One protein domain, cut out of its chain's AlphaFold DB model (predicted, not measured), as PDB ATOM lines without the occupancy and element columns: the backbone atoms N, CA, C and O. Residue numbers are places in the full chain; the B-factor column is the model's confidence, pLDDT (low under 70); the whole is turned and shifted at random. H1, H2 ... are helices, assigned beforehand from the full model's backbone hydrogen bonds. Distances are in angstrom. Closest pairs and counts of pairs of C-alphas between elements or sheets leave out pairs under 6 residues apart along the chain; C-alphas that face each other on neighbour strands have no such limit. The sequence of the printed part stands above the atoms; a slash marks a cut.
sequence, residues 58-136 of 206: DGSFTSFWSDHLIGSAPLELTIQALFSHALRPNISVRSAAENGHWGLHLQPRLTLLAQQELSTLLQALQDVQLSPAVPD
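What this domain is: This is residues 58 to 136 of the 206 residues of an uncharacterized protein of Setaria italica (UniProt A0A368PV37). Look for little regular structure: a compact body mostly of loops, with one longer helix, H4, along one side, short H2 packing on its residues 113 to 118, and H1 next to H2. Short H3 sits away from the other helices, and both ends of the printed part, residues 58 and 136, come together. The printed part has 79 residues, with 25 in four named helices, H1 to H4 in order, and no named strand: all helix. The radius of gyration of the C-alphas is 12.0 A, the spans 38 by 26 by 21 A.

How they stand to each other: H1, residues 75 to 78, is close but not clearly touching H2, residues 80 to 83; their closest C-alphas, Glu 76 and Phe 83, are 5.6 A apart. H3, residues 93 to 96, touches no helix. H4, residues 112 to 124, touches H2 with residues 113 to 118 alone, closest at the C-alphas of Leu 82 and Ala 114, 4.2 A. In H4 every O i to N i+4 pair is within hydrogen-bond range; H1, H2 and H3 are too short for one.

Where its parts are: Find C-alpha 75 at (245.435, 251.321, 179.275), where H1 begins; H1 is 5.0 A long, H2 and H3 4.9 A each. H4 runs 18.8 A to C-alpha 124 at (237.664, 249.371, 171.202).

The domain as a whole: The farthest C-alphas, Leu 112 and Ala 133, are 37.9 A apart; the first and last are 5.7 A apart. The printed part has no cut, the link H3 to H4 is long, and no printed residue is under 70 in pLDDT.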
ATOM      1  N   ASP A  58     234.510 266.285 177.793       79.19
ATOM      2  CA  ASP A  58     235.327 267.129 176.945       79.19
ATOM      3  C   ASP A  58     236.743 266.551 176.740       79.19
ATOM      4  O   ASP A  58     237.398 266.894 175.757       79.19
ATOM      5  N   GLY A  59     237.176 265.636 177.613       83.31
ATOM      6  CA  GLY A  59     238.432 264.893 177.559       83.31
ATOM      7  C   GLY A  59     239.663 265.668 178.032       83.31
ATOM      8  O   GLY A  59     240.770 265.132 177.946       83.31
ATOM      9  N   SER A  60     239.523 266.915 178.494       79.62
ATOM     10  CA  SER A  60     240.670 267.782 178.818       79.62
ATOM     11  C   SER A  60     241.428 267.325 180.055       79.62
ATOM     12  O   SER A  60     242.642 267.477 180.133       79.62
ATOM     13  N   PHE A  61     240.720 266.777 181.042       76.31
ATOM     14  CA  PHE A  61     241.285 266.451 182.355       76.31
ATOM     15  C   PHE A  61     241.311 264.950 182.619       76.31
ATOM     16  O   PHE A  61     241.355 264.503 183.770       76.31
ATOM     17  N   THR A  62     241.309 264.179 181.541       84.62
ATOM     18  CA  THR A  62     241.360 262.725 181.547       84.62
ATOM     19  C   THR A  62     242.610 262.302 180.800       84.62
ATOM     20  O   THR A  62     242.763 262.632 179.629       84.62
ATOM     21  N   SER A  63     243.523 261.612 181.477       90.56
ATOM     22  CA  SER A  63     244.694 260.997 180.852       90.56
ATOM     23  C   SER A  63     244.243 259.823 179.999       90.56
ATOM     24  O   SER A  63     243.533 258.944 180.480       90.56
ATOM     25  N   PHE A  64     244.679 259.778 178.747       92.88
ATOM     26  CA  PHE A  64     244.350 258.679 177.851       92.88
ATOM     27  C   PHE A  64     244.888 257.335 178.370       92.88
ATOM     28  O   PHE A  64     244.188 256.328 178.319       92.88
ATOM     29  N   TRP A  65     246.114 257.319 178.903       93.69
ATOM     30  CA  TRP A  65     246.789 256.080 179.305       93.69
ATOM     31  C   TRP A  65     246.506 255.660 180.747       93.69
ATOM     32  O   TRP A  65     246.301 254.476 181.018       93.69
ATOM     33  N   SER A  66     246.510 256.624 181.670       90.25
ATOM     34  CA  SER A  66     246.532 256.341 183.113       90.25
ATOM     35  C   SER A  66     245.170 256.444 183.790       90.25
ATOM     36  O   SER A  66     245.026 255.992 184.925       90.25
ATOM     37  N   ASP A  67     244.183 257.086 183.159       86.69
ATOM     38  CA  ASP A  67     242.818 257.080 183.679       86.69
ATOM     39  C   ASP A  67     242.033 255.878 183.155       86.69
ATOM     40  O   ASP A  67     242.319 255.304 182.102       86.69
ATOM     41  N   HIS A  68     241.017 255.490 183.920       82.88
ATOM     42  CA  HIS A  68     240.131 254.399 183.547       82.88
ATOM     43  C   HIS A  68     239.132 254.871 182.486       82.88
ATOM     44  O   HIS A  68     238.028 255.308 182.810       82.88
ATOM     45  N   LEU A  69     239.567 254.792 181.229       80.44
ATOM     46  CA  LEU A  69     238.823 255.223 180.047       80.44
ATOM     47  C   LEU A  69     237.828 254.163 179.557       80.44
ATOM     48  O   LEU A  69     236.637 254.422 179.425       80.44
ATOM     49  N   ILE A  70     238.349 252.967 179.278       83.19
ATOM     50  CA  ILE A  70     237.637 251.821 178.707       83.19
ATOM     51  C   ILE A  70     238.096 250.537 179.402       83.19
ATOM     52  O   ILE A  70     239.169 250.493 180.003       83.19
ATOM     53  N   GLY A  71     237.294 249.476 179.320       82.19
ATOM     54  CA  GLY A  71     237.629 248.181 179.917       82.19
ATOM     55  C   GLY A  71     237.573 248.189 181.447       82.19
ATOM     56  O   GLY A  71     236.778 248.914 182.042       82.19
ATOM     57  N   SER A  72     238.393 247.360 182.099       79.88
ATOM     58  CA  SER A  72     238.393 247.163 183.561       79.88
ATOM     59  C   SER A  72     239.616 247.740 184.287       79.88
ATOM     60  O   SER A  72     239.684 247.648 185.511       79.88
ATOM     61  N   ALA A  73     240.583 248.307 183.562       85.38
ATOM     62  CA  ALA A  73     241.800 248.896 184.115       85.38
ATOM     63  C   ALA A  73     242.375 249.971 183.165       85.38
ATOM     64  O   ALA A  73     242.007 249.985 181.989       85.38
ATOM     65  N   PRO A  74     243.272 250.856 183.646       89.31
ATOM     66  CA  PRO A  74     243.988 251.813 182.798       89.31
ATOM     67  C   PRO A  74     244.747 251.151 181.642       89.31
ATOM     68  O   PRO A  74     245.324 250.070 181.804       89.31
ATOM     69  N   LEU A  75     244.806 251.836 180.497       92.56
ATOM     70  CA  LEU A  75     245.435 251.321 179.275       92.56
ATOM     71  C   LEU A  75     246.937 251.076 179.437       92.56
ATOM     72  O   LEU A  75     247.460 250.131 178.852       92.56
ATOM     73  N   GLU A  76     247.616 251.866 180.274       93.44
ATOM     74  CA  GLU A  76     249.030 251.651 180.611       93.44
ATOM     75  C   GLU A  76     249.296 250.276 181.248       93.44
ATOM     76  O   GLU A  76     250.420 249.787 181.186       93.44
ATOM     77  N   LEU A  77     248.276 249.633 181.834       91.75
ATOM     78  CA  LEU A  77     248.382 248.303 182.439       91.75
ATOM     79  C   LEU A  77     247.883 247.185 181.519       91.75
ATOM     80  O   LEU A  77     248.395 246.069 181.601       91.75
ATOM     81  N   THR A  78     246.885 247.451 180.674       92.69
ATOM     82  CA  THR A  78     246.277 246.428 179.805       92.69
ATOM     83  C   THR A  78     246.934 246.327 178.432       92.69
ATOM     84  O   THR A  78     246.802 245.292 177.788       92.69
ATOM     85  N   ILE A  79     247.616 247.382 177.975       93.88
ATOM     86  CA  ILE A  79     248.206 247.503 176.634       93.88
ATOM     87  C   ILE A  79     249.665 247.991 176.765       93.88
ATOM     88  O   ILE A  79     250.066 249.049 176.268       93.88
ATOM     89  N   GLN A  80     250.449 247.247 177.553       95.88
ATOM     90  CA  GLN A  80     251.772 247.666 178.033       95.88
ATOM     91  C   GLN A  80     252.807 247.798 176.910       95.88
ATOM     92  O   GLN A  80     253.655 248.693 176.971       95.88
ATOM     93  N   ALA A  81     252.761 246.936 175.888       96.81
ATOM     94  CA  ALA A  81     253.746 246.984 174.814       96.81
ATOM     95  C   ALA A  81     253.588 248.271 173.999       96.81
ATOM     96  O   ALA A  81     254.576 248.954 173.741       96.81
ATOM     97  N   LEU A  82     252.360 248.668 173.670       97.25
ATOM     98  CA  LEU A  82     252.046 249.927 173.011       97.25
ATOM     99  C   LEU A  82     252.388 251.127 173.891       97.25
ATOM    100  O   LEU A  82     253.013 252.070 173.406       97.25
ATOM    101  N   PHE A  83     252.023 251.085 175.176       96.81
ATOM    102  CA  PHE A  83     252.327 252.167 176.112       96.81
ATOM    103  C   PHE A  83     253.835 252.430 176.218       96.81
ATOM    104  O   PHE A  83     254.253 253.584 176.266       96.81
ATOM    105  N   SER A  84     254.673 251.388 176.150       96.94
ATOM    106  CA  SER A  84     256.137 251.538 176.150       96.94
ATOM    107  C   SER A  84     256.684 252.373 174.976       96.94
ATOM    108  O   SER A  84     257.788 252.912 175.058       96.94
ATOM    109  N   HIS A  85     255.898 252.534 173.906       97.19
ATOM    110  CA  HIS A  85     256.217 253.370 172.750       97.19
ATOM    111  C   HIS A  85     255.569 254.766 172.796       97.19
ATOM    112  O   HIS A  85     255.754 255.541 171.853       97.19
ATOM    113  N   ALA A  86     254.817 255.120 173.841       96.44
ATOM    114  CA  ALA A  86     254.180 256.430 173.956       96.44
ATOM    115  C   ALA A  86     255.215 257.541 174.204       96.44
ATOM    116  O   ALA A  86     255.973 257.510 175.170       96.44
ATOM    117  N   LEU A  87     255.222 258.569 173.349       95.12
ATOM    118  CA  LEU A  87     256.058 259.765 173.516       95.12
ATOM    119  C   LEU A  87     255.416 260.785 174.464       95.12
ATOM    120  O   LEU A  87     256.115 261.596 175.068       95.12
ATOM    121  N   ARG A  88     254.085 260.750 174.599       93.06
ATOM    122  CA  ARG A  88     253.308 261.573 175.538       93.06
ATOM    123  C   ARG A  88     252.475 260.676 176.464       93.06
ATOM    124  O   ARG A  88     251.271 260.540 176.262       93.06
ATOM    125  N   PRO A  89     253.080 260.062 177.498       92.81
ATOM    126  CA  PRO A  89     252.379 259.125 178.384       92.81
ATOM    127  C   PRO A  89     251.267 259.778 179.221       92.81
ATOM    128  O   PRO A  89     250.381 259.085 179.703       92.81
ATOM    129  N   ASN A  90     251.277 261.106 179.375       90.88
ATOM    130  CA  ASN A  90     250.235 261.850 180.088       90.88
ATOM    131  C   ASN A  90     249.210 262.524 179.157       90.88
ATOM    132  O   ASN A  90     248.409 263.316 179.649       90.88
ATOM    133  N   ILE A  91     249.240 262.249 177.842       92.19
ATOM    134  CA  ILE A  91     248.363 262.907 176.864       92.19
ATOM    135  C   ILE A  91     246.897 262.872 177.310       92.19
ATOM    136  O   ILE A  91     246.391 261.831 177.739       92.19
ATOM    137  N   SER A  92     246.220 264.017 177.226       91.19
ATOM    138  CA  SER A  92     244.787 264.075 177.514       91.19
ATOM    139  C   SER A  92     243.976 263.328 176.450       91.19
ATOM    140  O   SER A  92     244.385 263.238 175.293       91.19
ATOM    141  N   VAL A  93     242.794 262.826 176.809       91.25
ATOM    142  CA  VAL A  93     241.858 262.201 175.859       91.25
ATOM    143  C   VAL A  93     241.463 263.187 174.762       91.25
ATOM    144  O   VAL A  93     241.398 262.807 173.599       91.25
ATOM    145  N   ARG A  94     241.270 264.465 175.109       89.19
ATOM    146  CA  ARG A  94     241.002 265.542 174.149       89.19
ATOM    147  C   ARG A  94     242.103 265.671 173.105       89.19
ATOM    148  O   ARG A  94     241.804 265.700 171.919       89.19
ATOM    149  N   SER A  95     243.354 265.767 173.548       89.44
ATOM    150  CA  SER A  95     244.499 265.888 172.642       89.44
ATOM    151  C   SER A  95     244.722 264.606 171.843       89.44
ATOM    152  O   SER A  95     245.097 264.670 170.681       89.44
ATOM    153  N   ALA A  96     244.472 263.442 172.445       92.44
ATOM    154  CA  ALA A  96     244.575 262.163 171.760       92.44
ATOM    155  C   ALA A  96     243.490 261.980 170.689       92.44
ATOM    156  O   ALA A  96     243.764 261.318 169.701       92.44
ATOM    157  N   ALA A  97     242.295 262.551 170.862       91.75
ATOM    158  CA  ALA A  97     241.154 262.442 169.943       91.75
ATOM    159  C   ALA A  97     241.006 263.647 168.987       91.75
ATOM    160  O   ALA A  97     239.906 263.929 168.496       91.75
ATOM    161  N   GLU A  98     242.075 264.414 168.769       84.62
ATOM    162  CA  GLU A  98     242.018 265.662 168.011       84.62
ATOM    163  C   GLU A  98     241.465 265.443 166.587       84.62
ATOM    164  O   GLU A  98     241.836 264.506 165.879       84.62
ATOM    165  N   ASN A  99     240.538 266.311 166.164       83.06
ATOM    166  CA  ASN A  99     239.844 266.232 164.869       83.06
ATOM    167  C   ASN A  99     239.100 264.905 164.604       83.06
ATOM    168  O   ASN A  99     238.869 264.552 163.451       83.06
ATOM    169  N   GLY A 100     238.705 264.173 165.654       80.88
ATOM    170  CA  GLY A 100     237.974 262.908 165.521       80.88
ATOM    171  C   GLY A 100     238.857 261.712 165.157       80.88
ATOM    172  O   GLY A 100     238.340 260.652 164.804       80.88
ATOM    173  N   HIS A 101     240.180 261.857 165.255       87.00
ATOM    174  CA  HIS A 101     241.145 260.789 165.024       87.00
ATOM    175  C   HIS A 101     242.013 260.556 166.262       87.00
ATOM    176  O   HIS A 101     242.360 261.490 166.977       87.00
ATOM    177  N   TRP A 102     242.397 259.298 166.495       92.25
ATOM    178  CA  TRP A 102     243.231 258.921 167.636       92.25
ATOM    179  C   TRP A 102     244.728 259.112 167.338       92.25
ATOM    180  O   TRP A 102     245.412 258.203 166.866       92.25
ATOM    181  N   GLY A 103     245.244 260.308 167.614       92.62
ATOM    182  CA  GLY A 103     246.661 260.666 167.555       92.62
ATOM    183  C   GLY A 103     247.379 260.397 168.880       92.62
ATOM    184  O   GLY A 103     247.521 261.286 169.708       92.62
ATOM    185  N   LEU A 104     247.885 259.178 169.088       91.75
ATOM    186  CA  LEU A 104     248.449 258.757 170.386       91.75
ATOM    187  C   LEU A 104     249.914 259.171 170.637       91.75
ATOM    188  O   LEU A 104     250.487 258.793 171.658       91.75
ATOM    189  N   HIS A 105     250.533 259.925 169.720       93.25
ATOM    190  CA  HIS A 105     251.943 260.347 169.790       93.25
ATOM    191  C   HIS A 105     252.895 259.182 170.126       93.25
ATOM    192  O   HIS A 105     253.588 259.191 171.142       93.25
ATOM    193  N   LEU A 106     252.914 258.157 169.276       96.06
ATOM    194  CA  LEU A 106     253.760 256.976 169.444       96.06
ATOM    195  C   LEU A 106     255.109 257.147 168.732       96.06
ATOM    196  O   LEU A 106     255.240 257.931 167.790       96.06
ATOM    197  N   GLN A 107     256.113 256.382 169.153       95.62
ATOM    198  CA  GLN A 107     257.374 256.261 168.424       95.62
ATOM    199  C   GLN A 107     257.136 255.774 166.980       95.62
ATOM    200  O   GLN A 107     256.295 254.901 166.766       95.62
ATOM    201  N   PRO A 108     257.923 256.242 165.989       92.31
ATOM    202  CA  PRO A 108     257.735 255.855 164.586       92.31
ATOM    203  C   PRO A 108     257.858 254.350 164.312       92.31
ATOM    204  O   PRO A 108     257.303 253.849 163.338       92.31
ATOM    205  N   ARG A 109     258.624 253.626 165.139       95.44
ATOM    206  CA  ARG A 109     258.844 252.184 165.005       95.44
ATOM    207  C   ARG A 109     258.209 251.455 166.179       95.44
ATOM    208  O   ARG A 109     258.764 251.446 167.274       95.44
ATOM    209  N   LEU A 110     257.071 250.826 165.915       96.69
ATOM    210  CA  LEU A 110     256.399 249.936 166.854       96.69
ATOM    211  C   LEU A 110     256.920 248.506 166.706       96.69
ATOM    212  O   LEU A 110     257.204 248.051 165.596       96.69
ATOM    213  N   THR A 111     257.006 247.787 167.821       97.62
ATOM    214  CA  THR A 111     257.170 246.328 167.804       97.62
ATOM    215  C   THR A 111     255.911 245.643 167.262       97.62
ATOM    216  O   THR A 111     254.829 246.226 167.261       97.62
ATOM    217  N   LEU A 112     256.028 244.381 166.833       97.44
ATOM    218  CA  LEU A 112     254.880 243.609 166.337       97.44
ATOM    219  C   LEU A 112     253.757 243.508 167.385       97.44
ATOM    220  O   LEU A 112     252.588 243.682 167.053       97.44
ATOM    221  N   LEU A 113     254.120 243.280 168.651       97.56
ATOM    222  CA  LEU A 113     253.157 243.211 169.748       97.56
ATOM    223  C   LEU A 113     252.439 244.555 169.943       97.56
ATOM    224  O   LEU A 113     251.215 244.588 170.010       97.56
ATOM    225  N   ALA A 114     253.180 245.668 169.935       97.31
ATOM    226  CA  ALA A 114     252.595 247.005 170.025       97.31
ATOM    227  C   ALA A 114     251.657 247.320 168.844       97.31
ATOM    228  O   ALA A 114     250.638 247.977 169.029       97.31
ATOM    229  N   GLN A 115     251.952 246.837 167.632       97.31
ATOM    230  CA  GLN A 115     251.060 247.003 166.475       97.31
ATOM    231  C   GLN A 115     249.728 246.255 166.651       97.31
ATOM    232  O   GLN A 115     248.674 246.814 166.352       97.31
ATOM    233  N   GLN A 116     249.761 245.021 167.162       97.56
ATOM    234  CA  GLN A 116     248.558 244.226 167.455       97.56
ATOM    235  C   GLN A 116     247.715 244.853 168.573       97.56
ATOM    236  O   GLN A 116     246.484 244.930 168.506       97.56
ATOM    237  N   GLU A 117     248.398 245.339 169.603       97.06
ATOM    238  CA  GLU A 117     247.797 246.088 170.694       97.06
ATOM    239  C   GLU A 117     247.130 247.381 170.193       97.06
ATOM    240  O   GLU A 117     245.982 247.653 170.545       97.06
ATOM    241  N   LEU A 118     247.784 248.127 169.295       96.25
ATOM    242  CA  LEU A 118     247.220 249.329 168.676       96.25
ATOM    243  C   LEU A 118     245.960 249.025 167.865       96.25
ATOM    244  O   LEU A 118     244.973 249.745 167.995       96.25
ATOM    245  N   SER A 119     245.955 247.961 167.055       95.81
ATOM    246  CA  SER A 119     244.763 247.595 166.281       95.81
ATOM    247  C   SER A 119     243.577 247.246 167.180       95.81
ATOM    248  O   SER A 119     242.455 247.668 166.908       95.81
ATOM    249  N   THR A 120     243.836 246.532 168.278       94.31
ATOM    250  CA  THR A 120     242.807 246.148 169.256       94.31
ATOM    251  C   THR A 120     242.252 247.379 169.971       94.31
ATOM    252  O   THR A 120     241.040 247.532 170.117       94.31
ATOM    253  N   LEU A 121     243.136 248.298 170.367       94.75
ATOM    254  CA  LEU A 121     242.758 249.548 171.017       94.75
ATOM    255  C   LEU A 121     241.898 250.428 170.104       94.75
ATOM    256  O   LEU A 121     240.848 250.901 170.525       94.75
ATOM    257  N   LEU A 122     242.309 250.628 168.849       94.06
ATOM    258  CA  LEU A 122     241.560 251.458 167.902       94.06
ATOM    259  C   LEU A 122     240.164 250.899 167.611       94.06
ATOM    260  O   LEU A 122     239.240 251.683 167.426       94.06
ATOM    261  N   GLN A 123     239.996 249.573 167.605       92.69
ATOM    262  CA  GLN A 123     238.674 248.946 167.516       92.69
ATOM    263  C   GLN A 123     237.823 249.247 168.754       92.69
ATOM    264  O   GLN A 123     236.684 249.682 168.614       92.69
ATOM    265  N   ALA A 124     238.380 249.090 169.957       91.81
ATOM    266  CA  ALA A 124     237.664 249.371 171.202       91.81
ATOM    267  C   ALA A 124     237.283 250.856 171.369       91.81
ATOM    268  O   ALA A 124     236.318 251.177 172.058       91.81
ATOM    269  N   LEU A 125     238.030 251.767 170.741       92.38
ATOM    270  CA  LEU A 125     237.776 253.207 170.790       92.38
ATOM    271  C   LEU A 125     236.732 253.700 169.776       92.38
ATOM    272  O   LEU A 125     236.391 254.880 169.818       92.38
ATOM    273  N   GLN A 126     236.219 252.851 168.876       90.19
ATOM    274  CA  GLN A 126     235.233 253.271 167.863       90.19
ATOM    275  C   GLN A 126     233.955 253.849 168.488       90.19
ATOM    276  O   GLN A 126     233.397 254.819 167.974       90.19
ATOM    277  N   ASP A 127     233.542 253.307 169.633       85.19
ATOM    278  CA  ASP A 127     232.327 253.723 170.339       85.19
ATOM    279  C   ASP A 127     232.556 254.901 171.305       85.19
ATOM    280  O   ASP A 127     231.610 255.422 171.900       85.19
ATOM    281  N   VAL A 128     233.804 255.348 171.477       87.69
ATOM    282  CA  VAL A 128     234.138 256.444 172.390       87.69
ATOM    283  C   VAL A 128     233.915 257.782 171.691       87.69
ATOM    284  O   VAL A 128     234.647 258.155 170.780       87.69
ATOM    285  N   GLN A 129     232.913 258.528 172.157       86.94
ATOM    286  CA  GLN A 129     232.550 259.843 171.627       86.94
ATOM    287  C   GLN A 129     232.769 260.927 172.683       86.94
ATOM    288  O   GLN A 129     232.228 260.852 173.788       86.94
ATOM    289  N   LEU A 130     233.547 261.955 172.338       88.69
ATOM    290  CA  LEU A 130     233.735 263.124 173.196       88.69
ATOM    291  C   LEU A 130     232.558 264.088 173.034       88.69
ATOM    292  O   LEU A 130     232.004 264.260 171.951       88.69
ATOM    293  N   SER A 131     232.216 264.773 174.121       86.62
ATOM    294  CA  SER A 131     231.223 265.846 174.167       86.62
ATOM    295  C   SER A 131     231.923 267.172 174.486       86.62
ATOM    296  O   SER A 131     232.076 267.506 175.661       86.62
ATOM    297  N   PRO A 132     232.338 267.968 173.479       80.75
ATOM    298  CA  PRO A 132     233.186 269.147 173.690       80.75
ATOM    299  C   PRO A 132     232.601 270.203 174.636       80.75
ATOM    300  O   PRO A 132     233.355 270.942 175.264       80.75
ATOM    301  N   ALA A 133     231.270 270.262 174.741       77.50
ATOM    302  CA  ALA A 133     230.539 271.212 175.577       77.50
ATOM    303  C   ALA A 133     230.289 270.728 177.020       77.50
ATOM    304  O   ALA A 133     229.729 271.475 177.822       77.50
ATOM    305  N   VAL A 134     230.654 269.487 177.363       74.50
ATOM    306  CA  VAL A 134     230.340 268.875 178.662       74.50
ATOM    307  C   VAL A 134     231.635 268.511 179.376       74.50
ATOM    308  O   VAL A 134     232.362 267.684 178.852       74.50
ATOM    309  N   PRO A 135     231.931 269.042 180.574       71.06
ATOM    310  CA  PRO A 135     233.164 268.703 181.280       71.06
ATOM    311  C   PRO A 135     233.207 267.224 181.690       71.06
ATOM    312  O   PRO A 135     232.170 266.627 181.998       71.06
ATOM    313  N   ASP A 136     234.418 266.668 181.761       73.94
ATOM    314  CA  ASP A 136     234.666 265.330 182.307       73.94
ATOM    315  C   ASP A 136     234.084 265.182 183.721       73.94
ATOM    316  O   ASP A 136     234.151 266.100 184.549       73.94
TER     317      ASP A 136